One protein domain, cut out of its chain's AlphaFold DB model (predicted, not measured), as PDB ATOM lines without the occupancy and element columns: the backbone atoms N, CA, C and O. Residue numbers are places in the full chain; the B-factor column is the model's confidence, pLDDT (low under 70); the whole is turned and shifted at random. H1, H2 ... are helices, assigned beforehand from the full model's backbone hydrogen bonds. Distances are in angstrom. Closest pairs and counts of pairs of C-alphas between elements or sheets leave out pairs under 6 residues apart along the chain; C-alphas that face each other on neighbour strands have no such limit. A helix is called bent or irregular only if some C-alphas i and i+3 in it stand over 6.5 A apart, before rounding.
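This is residues 4 to 58 of the 64 residues of an uncharacterized protein of Candidatus Campylobacter infans (UniProt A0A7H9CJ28). Two long helices, H1 and H2, fold back on each other and cross as a lopsided, open X near Tyr 13 and Leu 45, with the short link between them bridging one end. Residues 25 to 30 stick out at the link end, and residues 53 to 58, of which 53 to 56 belong to H2, stick out at the other. The printed part has 55 residues, with two named helices in the order H1, H2 and no named strand; its class is all helix. It is a loose rod with a radius of gyration of the C-alphas of 13.3 A, spanning 44 by 19 by 18 A.

Begin with H1, residues 4 to 26, the longest helix. Look at its residues 6 to 16: with these alone it touches H2, residues 36 to 56. The closest C-alphas of the two are those of Tyr 13 and Leu 45, 6.4 A apart. The helices run opposite ways, at a steep tilt of 46 degrees. Their centres are 11.6 A apart. In both H1 and H2, every O i to N i+4 pair is within hydrogen-bond range.

Find C-alpha 4 at (-14.573, 38.612, 42.758); from there H1 runs 33.1 A to C-alpha 26 at (1.247, 15.906, 24.569). H2 begins at C-alpha 36 and runs 30.7 A to C-alpha 56 at (-3.226, 47.641, 41.059). Neither helix is bent.

The two C-alphas farthest apart are those of Glu 28 and Ile 58, at 44.6 A. The printed part has no cut, and the link from H1 to H2, 9 residues, is short. The mean pLDDT of the printed part is 78.8; look to residues 46 to 58 for the low confidence, under 70.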
ATOM      1  N   ALA A   4     -14.079  39.930  43.147       81.62
ATOM      2  CA  ALA A   4     -14.573  38.612  42.758       81.62
ATOM      3  C   ALA A   4     -14.362  38.331  41.260       81.62
ATOM      4  O   ALA A   4     -13.958  37.229  40.898       81.62
ATOM      5  N   GLU A   5     -14.587  39.331  40.403       79.56
ATOM      6  CA  GLU A   5     -14.350  39.228  38.956       79.56
ATOM      7  C   GLU A   5     -12.857  39.076  38.644       79.56
ATOM      8  O   GLU A   5     -12.484  38.198  37.872       79.56
ATOM      9  N   LYS A   6     -11.994  39.841  39.328       79.56
ATOM     10  CA  LYS A   6     -10.533  39.692  39.252       79.56
ATOM     11  C   LYS A   6     -10.086  38.277  39.613       79.56
ATOM     12  O   LYS A   6      -9.323  37.654  38.881       79.56
ATOM     13  N   LEU A   7     -10.592  37.742  40.725       82.88
ATOM     14  CA  LEU A   7     -10.239  36.398  41.178       82.88
ATOM     15  C   LEU A   7     -10.710  35.313  40.197       82.88
ATOM     16  O   LEU A   7     -10.022  34.311  40.012       82.88
ATOM     17  N   ALA A   8     -11.884  35.483  39.586       83.56
ATOM     18  CA  ALA A   8     -12.380  34.572  38.556       83.56
ATOM     19  C   ALA A   8     -11.498  34.616  37.298       83.56
ATOM     20  O   ALA A   8     -11.166  33.571  36.742       83.56
ATOM     21  N   GLN A   9     -11.058  35.808  36.905       81.06
ATOM     22  CA  GLN A   9     -10.194  36.009  35.751       81.06
ATOM     23  C   GLN A   9      -8.780  35.454  35.942       81.06
ATOM     24  O   GLN A   9      -8.272  34.761  35.062       81.06
ATOM     25  N   GLU A  10      -8.161  35.680  37.103       84.12
ATOM     26  CA  GLU A  10      -6.862  35.082  37.431       84.12
ATOM     27  C   GLU A  10      -6.923  33.547  37.419       84.12
ATOM     28  O   GLU A  10      -5.977  32.883  36.992       84.12
ATOM     29  N   LYS A  11      -8.039  32.962  37.880       87.25
ATOM     30  CA  LYS A  11      -8.258  31.509  37.820       87.25
ATOM     31  C   LYS A  11      -8.375  31.018  36.381       87.25
ATOM     32  O   LYS A  11      -7.671  30.078  36.030       87.25
ATOM     33  N   ALA A  12      -9.193  31.677  35.562       86.69
ATOM     34  CA  ALA A  12      -9.364  31.324  34.154       86.69
ATOM     35  C   ALA A  12      -8.032  31.385  33.387       86.69
ATOM     36  O   ALA A  12      -7.695  30.466  32.645       86.69
ATOM     37  N   TYR A  13      -7.217  32.414  33.637       85.81
ATOM     38  CA  TYR A  13      -5.895  32.535  33.025       85.81
ATOM     39  C   TYR A  13      -4.937  31.412  33.450       85.81
ATOM     40  O   TYR A  13      -4.243  30.837  32.613       85.81
ATOM     41  N   LYS A  14      -4.923  31.041  34.738       88.50
ATOM     42  CA  LYS A  14      -4.106  29.918  35.237       88.50
ATOM     43  C   LYS A  14      -4.548  28.569  34.671       88.50
ATOM     44  O   LYS A  14      -3.698  27.740  34.351       88.50
ATOM     45  N   GLU A  15      -5.852  28.336  34.554       90.38
ATOM     46  CA  GLU A  15      -6.389  27.121  33.933       90.38
ATOM     47  C   GLU A  15      -5.992  27.033  32.459       90.38
ATOM     48  O   GLU A  15      -5.552  25.978  32.007       90.38
ATOM     49  N   TYR A  16      -6.033  28.153  31.740       86.00
ATOM     50  CA  TYR A  16      -5.588  28.208  30.353       86.00
ATOM     51  C   TYR A  16      -4.079  27.961  30.200       86.00
ATOM     52  O   TYR A  16      -3.660  27.170  29.360       86.00
ATOM     53  N   GLN A  17      -3.235  28.541  31.060       87.88
ATOM     54  CA  GLN A  17      -1.798  28.229  31.061       87.88
ATOM     55  C   GLN A  17      -1.524  26.738  31.297       87.88
ATOM     56  O   GLN A  17      -0.626  26.164  30.679       87.88
ATOM     57  N   LYS A  18      -2.308  26.098  32.171       91.31
ATOM     58  CA  LYS A  18      -2.234  24.650  32.386       91.31
ATOM     59  C   LYS A  18      -2.652  23.883  31.134       91.31
ATOM     60  O   LYS A  18      -1.981  22.918  30.789       91.31
ATOM     61  N   HIS A  19      -3.702  24.330  30.445       89.81
ATOM     62  CA  HIS A  19      -4.140  23.739  29.184       89.81
ATOM     63  C   HIS A  19      -3.037  23.782  28.118       89.81
ATOM     64  O   HIS A  19      -2.704  22.746  27.549       89.81
ATOM     65  N   LEU A  20      -2.389  24.936  27.928       88.69
ATOM     66  CA  LEU A  20      -1.263  25.072  26.998       88.69
ATOM     67  C   LEU A  20      -0.085  24.164  27.370       88.69
ATOM     68  O   LEU A  20       0.507  23.530  26.501       88.69
ATOM     69  N   ALA A  21       0.247  24.070  28.659       90.00
ATOM     70  CA  ALA A  21       1.311  23.186  29.124       90.00
ATOM     71  C   ALA A  21       0.977  21.702  28.894       90.00
ATOM     72  O   ALA A  21       1.869  20.912  28.594       90.00
ATOM     73  N   GLU A  22      -0.294  21.316  29.019       91.62
ATOM     74  CA  GLU A  22      -0.757  19.960  28.715       91.62
ATOM     75  C   GLU A  22      -0.713  19.663  27.215       91.62
ATOM     76  O   GLU A  22      -0.234  18.594  26.844       91.62
ATOM     77  N   GLN A  23      -1.151  20.598  26.364       90.62
ATOM     78  CA  GLN A  23      -1.040  20.473  24.906       90.62
ATOM     79  C   GLN A  23       0.423  20.335  24.475       90.62
ATOM     80  O   GLN A  23       0.763  19.420  23.732       90.62
ATOM     81  N   PHE A  24       1.306  21.161  25.035       89.81
ATOM     82  CA  PHE A  24       2.742  21.081  24.785       89.81
ATOM     83  C   PHE A  24       3.365  19.767  25.277       89.81
ATOM     84  O   PHE A  24       4.223  19.195  24.621       89.81
ATOM     85  N   ALA A  25       2.949  19.260  26.440       90.19
ATOM     86  CA  ALA A  25       3.451  17.985  26.954       90.19
ATOM     87  C   ALA A  25       2.954  16.775  26.145       90.19
ATOM     88  O   ALA A  25       3.550  15.699  26.225       90.19
ATOM     89  N   GLN A  26       1.845  16.933  25.420       90.00
ATOM     90  CA  GLN A  26       1.247  15.906  24.569       90.00
ATOM     91  C   GLN A  26       1.697  16.001  23.106       90.00
ATOM     92  O   GLN A  26       1.502  15.030  22.375       90.00
ATOM     93  N   SER A  27       2.291  17.115  22.673       90.19
ATOM     94  CA  SER A  27       2.828  17.233  21.320       90.19
ATOM     95  C   SER A  27       4.160  16.493  21.185       90.19
ATOM     96  O   SER A  27       5.025  16.537  22.060       90.19
ATOM     97  N   GLU A  28       4.324  15.762  20.080       83.81
ATOM     98  CA  GLU A  28       5.551  14.999  19.805       83.81
ATOM     99  C   GLU A  28       6.726  15.898  19.400       83.81
ATOM    100  O   GLU A  28       7.881  15.569  19.666       83.81
ATOM    101  N   ASP A  29       6.442  17.026  18.755       90.75
ATOM    102  CA  ASP A  29       7.415  17.971  18.204       90.75
ATOM    103  C   ASP A  29       7.491  19.293  18.986       90.75
ATOM    104  O   ASP A  29       8.300  20.158  18.649       90.75
ATOM    105  N   GLY A  30       6.703  19.437  20.057       83.44
ATOM    106  CA  GLY A  30       6.600  20.681  20.818       83.44
ATOM    107  C   GLY A  30       5.702  21.730  20.157       83.44
ATOM    108  O   GLY A  30       5.572  22.826  20.694       83.44
ATOM    109  N   GLU A  31       5.043  21.403  19.046       87.38
ATOM    110  CA  GLU A  31       4.139  22.305  18.336       87.38
ATOM    111  C   GLU A  31       2.693  21.819  18.485       87.38
ATOM    112  O   GLU A  31       2.397  20.625  18.487       87.38
ATOM    113  N   PHE A  32       1.762  22.751  18.653       85.38
ATOM    114  CA  PHE A  32       0.335  22.448  18.672       85.38
ATOM    115  C   PHE A  32      -0.444  23.630  18.105       85.38
ATOM    116  O   PHE A  32      -0.094  24.792  18.317       85.38
ATOM    117  N   GLU A  33      -1.501  23.335  17.354       85.19
ATOM    118  CA  GLU A  33      -2.364  24.369  16.798       85.19
ATOM    119  C   GLU A  33      -3.431  24.766  17.814       85.19
ATOM    120  O   GLU A  33      -4.171  23.929  18.329       85.19
ATOM    121  N   ILE A  34      -3.533  26.069  18.063       84.81
ATOM    122  CA  ILE A  34      -4.611  26.660  18.848       84.81
ATOM    123  C   ILE A  34      -5.694  27.106  17.868       84.81
ATOM    124  O   ILE A  34      -5.411  27.781  16.874       84.81
ATOM    125  N   SER A  35      -6.944  26.730  18.131       86.38
ATOM    126  CA  SER A  35      -8.064  27.127  17.271       86.38
ATOM    127  C   SER A  35      -8.285  28.648  17.291       86.38
ATOM    128  O   SER A  35      -8.009  29.317  18.284       86.38
ATOM    129  N   GLU A  36      -8.845  29.221  16.219       84.31
ATOM    130  CA  GLU A  36      -9.131  30.667  16.166       84.31
ATOM    131  C   GLU A  36     -10.094  31.113  17.285       84.31
ATOM    132  O   GLU A  36      -9.985  32.224  17.801       84.31
ATOM    133  N   SER A  37     -11.025  30.241  17.684       81.81
ATOM    134  CA  SER A  37     -11.911  30.472  18.830       81.81
ATOM    135  C   SER A  37     -11.141  30.564  20.143       81.81
ATOM    136  O   SER A  37     -11.348  31.494  20.911       81.81
ATOM    137  N   GLU A  38     -10.217  29.638  20.367       81.50
ATOM    138  CA  GLU A  38      -9.438  29.561  21.600       81.50
ATOM    139  C   GLU A  38      -8.407  30.696  21.689       81.50
ATOM    140  O   GLU A  38      -8.192  31.273  22.753       81.50
ATOM    141  N   SER A  39      -7.857  31.109  20.544       79.81
ATOM    142  CA  SER A  39      -7.012  32.300  20.439       79.81
ATOM    143  C   SER A  39      -7.770  33.584  20.811       79.81
ATOM    144  O   SER A  39      -7.251  34.408  21.562       79.81
ATOM    145  N   LYS A  40      -9.027  33.745  20.367       81.75
ATOM    146  CA  LYS A  40      -9.866  34.897  20.757       81.75
ATOM    147  C   LYS A  40     -10.172  34.896  22.249       81.75
ATOM    148  O   LYS A  40     -10.049  35.936  22.895       81.75
ATOM    149  N   ASP A  41     -10.525  33.739  22.803       79.50
ATOM    150  CA  ASP A  41     -10.760  33.599  24.242       79.50
ATOM    151  C   ASP A  41      -9.501  33.974  25.046       79.50
ATOM    152  O   ASP A  41      -9.592  34.647  26.076       79.50
ATOM    153  N   PHE A  42      -8.312  33.642  24.534       75.62
ATOM    154  CA  PHE A  42      -7.043  34.053  25.127       75.62
ATOM    155  C   PHE A  42      -6.761  35.551  25.012       75.62
ATOM    156  O   PHE A  42      -6.362  36.161  26.004       75.62
ATOM    157  N   GLU A  43      -6.963  36.162  23.842       77.44
ATOM    158  CA  GLU A  43      -6.766  37.606  23.669       77.44
ATOM    159  C   GLU A  43      -7.613  38.396  24.671       77.44
ATOM    160  O   GLU A  43      -7.108  39.311  25.326       77.44
ATOM    161  N   HIS A  44      -8.868  37.984  24.874       73.81
ATOM    162  CA  HIS A  44      -9.745  38.569  25.884       73.81
ATOM    163  C   HIS A  44      -9.204  38.376  27.310       73.81
ATOM    164  O   HIS A  44      -9.110  39.344  28.066       73.81
ATOM    165  N   LEU A  45      -8.768  37.163  27.671       76.44
ATOM    166  CA  LEU A  45      -8.172  36.888  28.984       76.44
ATOM    167  C   LEU A  45      -6.860  37.656  29.222       76.44
ATOM    168  O   LEU A  45      -6.570  38.029  30.361       76.44
ATOM    169  N   HIS A  46      -6.059  37.888  28.182       69.94
ATOM    170  CA  HIS A  46      -4.766  38.564  28.275       69.94
ATOM    171  C   HIS A  46      -4.909  40.086  28.397       69.94
ATOM    172  O   HIS A  46      -4.289  40.684  29.278       69.94
ATOM    173  N   ILE A  47      -5.756  40.708  27.567       68.81
ATOM    174  CA  ILE A  47      -6.041  42.156  27.613       68.81
ATOM    175  C   ILE A  47      -6.586  42.556  28.985       68.81
ATOM    176  O   ILE A  47      -6.193  43.575  29.566       68.81
ATOM    177  N   ASP A  48      -7.467  41.727  29.526       66.50
ATOM    178  CA  ASP A  48      -8.073  41.982  30.816       66.50
ATOM    179  C   ASP A  48      -7.092  41.776  31.988       66.50
ATOM    180  O   ASP A  48      -7.088  42.573  32.929       66.50
ATOM    181  N   ASN A  49      -6.194  40.782  31.914       64.19
ATOM    182  CA  ASN A  49      -5.123  40.605  32.906       64.19
ATOM    183  C   ASN A  49      -4.092  41.746  32.871       64.19
ATOM    184  O   ASN A  49      -3.693  42.239  33.925       64.19
ATOM    185  N   GLN A  50      -3.704  42.232  31.687       62.91
ATOM    186  CA  GLN A  50      -2.841  43.416  31.580       62.91
ATOM    187  C   GLN A  50      -3.526  44.665  32.149       62.91
ATOM    188  O   GLN A  50      -2.891  45.498  32.798       62.91
ATOM    189  N   SER A  51      -4.836  44.803  31.946       60.84
ATOM    190  CA  SER A  51      -5.619  45.890  32.544       60.84
ATOM    191  C   SER A  51      -5.689  45.780  34.073       60.84
ATOM    192  O   SER A  51      -5.740  46.798  34.764       60.84
ATOM    193  N   LEU A  52      -5.631  44.563  34.615       58.84
ATOM    194  CA  LEU A  52      -5.589  44.280  36.046       58.84
ATOM    195  C   LEU A  52      -4.260  44.646  36.711       58.84
ATOM    196  O   LEU A  52      -4.279  45.270  37.772       58.84
ATOM    197  N   GLU A  53      -3.127  44.316  36.086       56.47
ATOM    198  CA  GLU A  53      -1.799  44.710  36.584       56.47
ATOM    199  C   GLU A  53      -1.633  46.239  36.604       56.47
ATOM    200  O   GLU A  53      -1.044  46.796  37.530       56.47
ATOM    201  N   ASN A  54      -2.228  46.943  35.635       54.34
ATOM    202  CA  ASN A  54      -2.243  48.408  35.613       54.34
ATOM    203  C   ASN A  54      -3.228  49.024  36.627       54.34
ATOM    204  O   ASN A  54      -3.008  50.144  37.089       54.34
ATOM    205  N   ALA A  55      -4.305  48.319  36.990       53.25
ATOM    206  CA  ALA A  55      -5.274  48.789  37.980       53.25
ATOM    207  C   ALA A  55      -4.742  48.709  39.423       53.25
ATOM    208  O   ALA A  55      -5.082  49.568  40.236       53.25
ATOM    209  N   ASP A  56      -3.884  47.733  39.742       50.31
ATOM    210  CA  ASP A  56      -3.226  47.641  41.059       50.31
ATOM    211  C   ASP A  56      -2.108  48.680  41.254       50.31
ATOM    212  O   ASP A  56      -1.756  48.995  42.390       50.31
ATOM    213  N   ALA A  57      -1.565  49.257  40.174       49.22
ATOM    214  CA  ALA A  57      -0.534  50.297  40.250       49.22
ATOM    215  C   ALA A  57      -1.063  51.660  40.747       49.22
ATOM    216  O   ALA A  57      -0.280  52.583  40.975       49.22
ATOM    217  N   ILE A  58      -2.378  51.795  40.960       51.66
ATOM    218  CA  ILE A  58      -2.990  52.941  41.641       51.66
ATOM    219  C   ILE A  58      -3.362  52.528  43.070       51.66
ATOM    220  O   ILE A  58      -4.519  52.585  43.477       51.66
TER     221      ILE A  58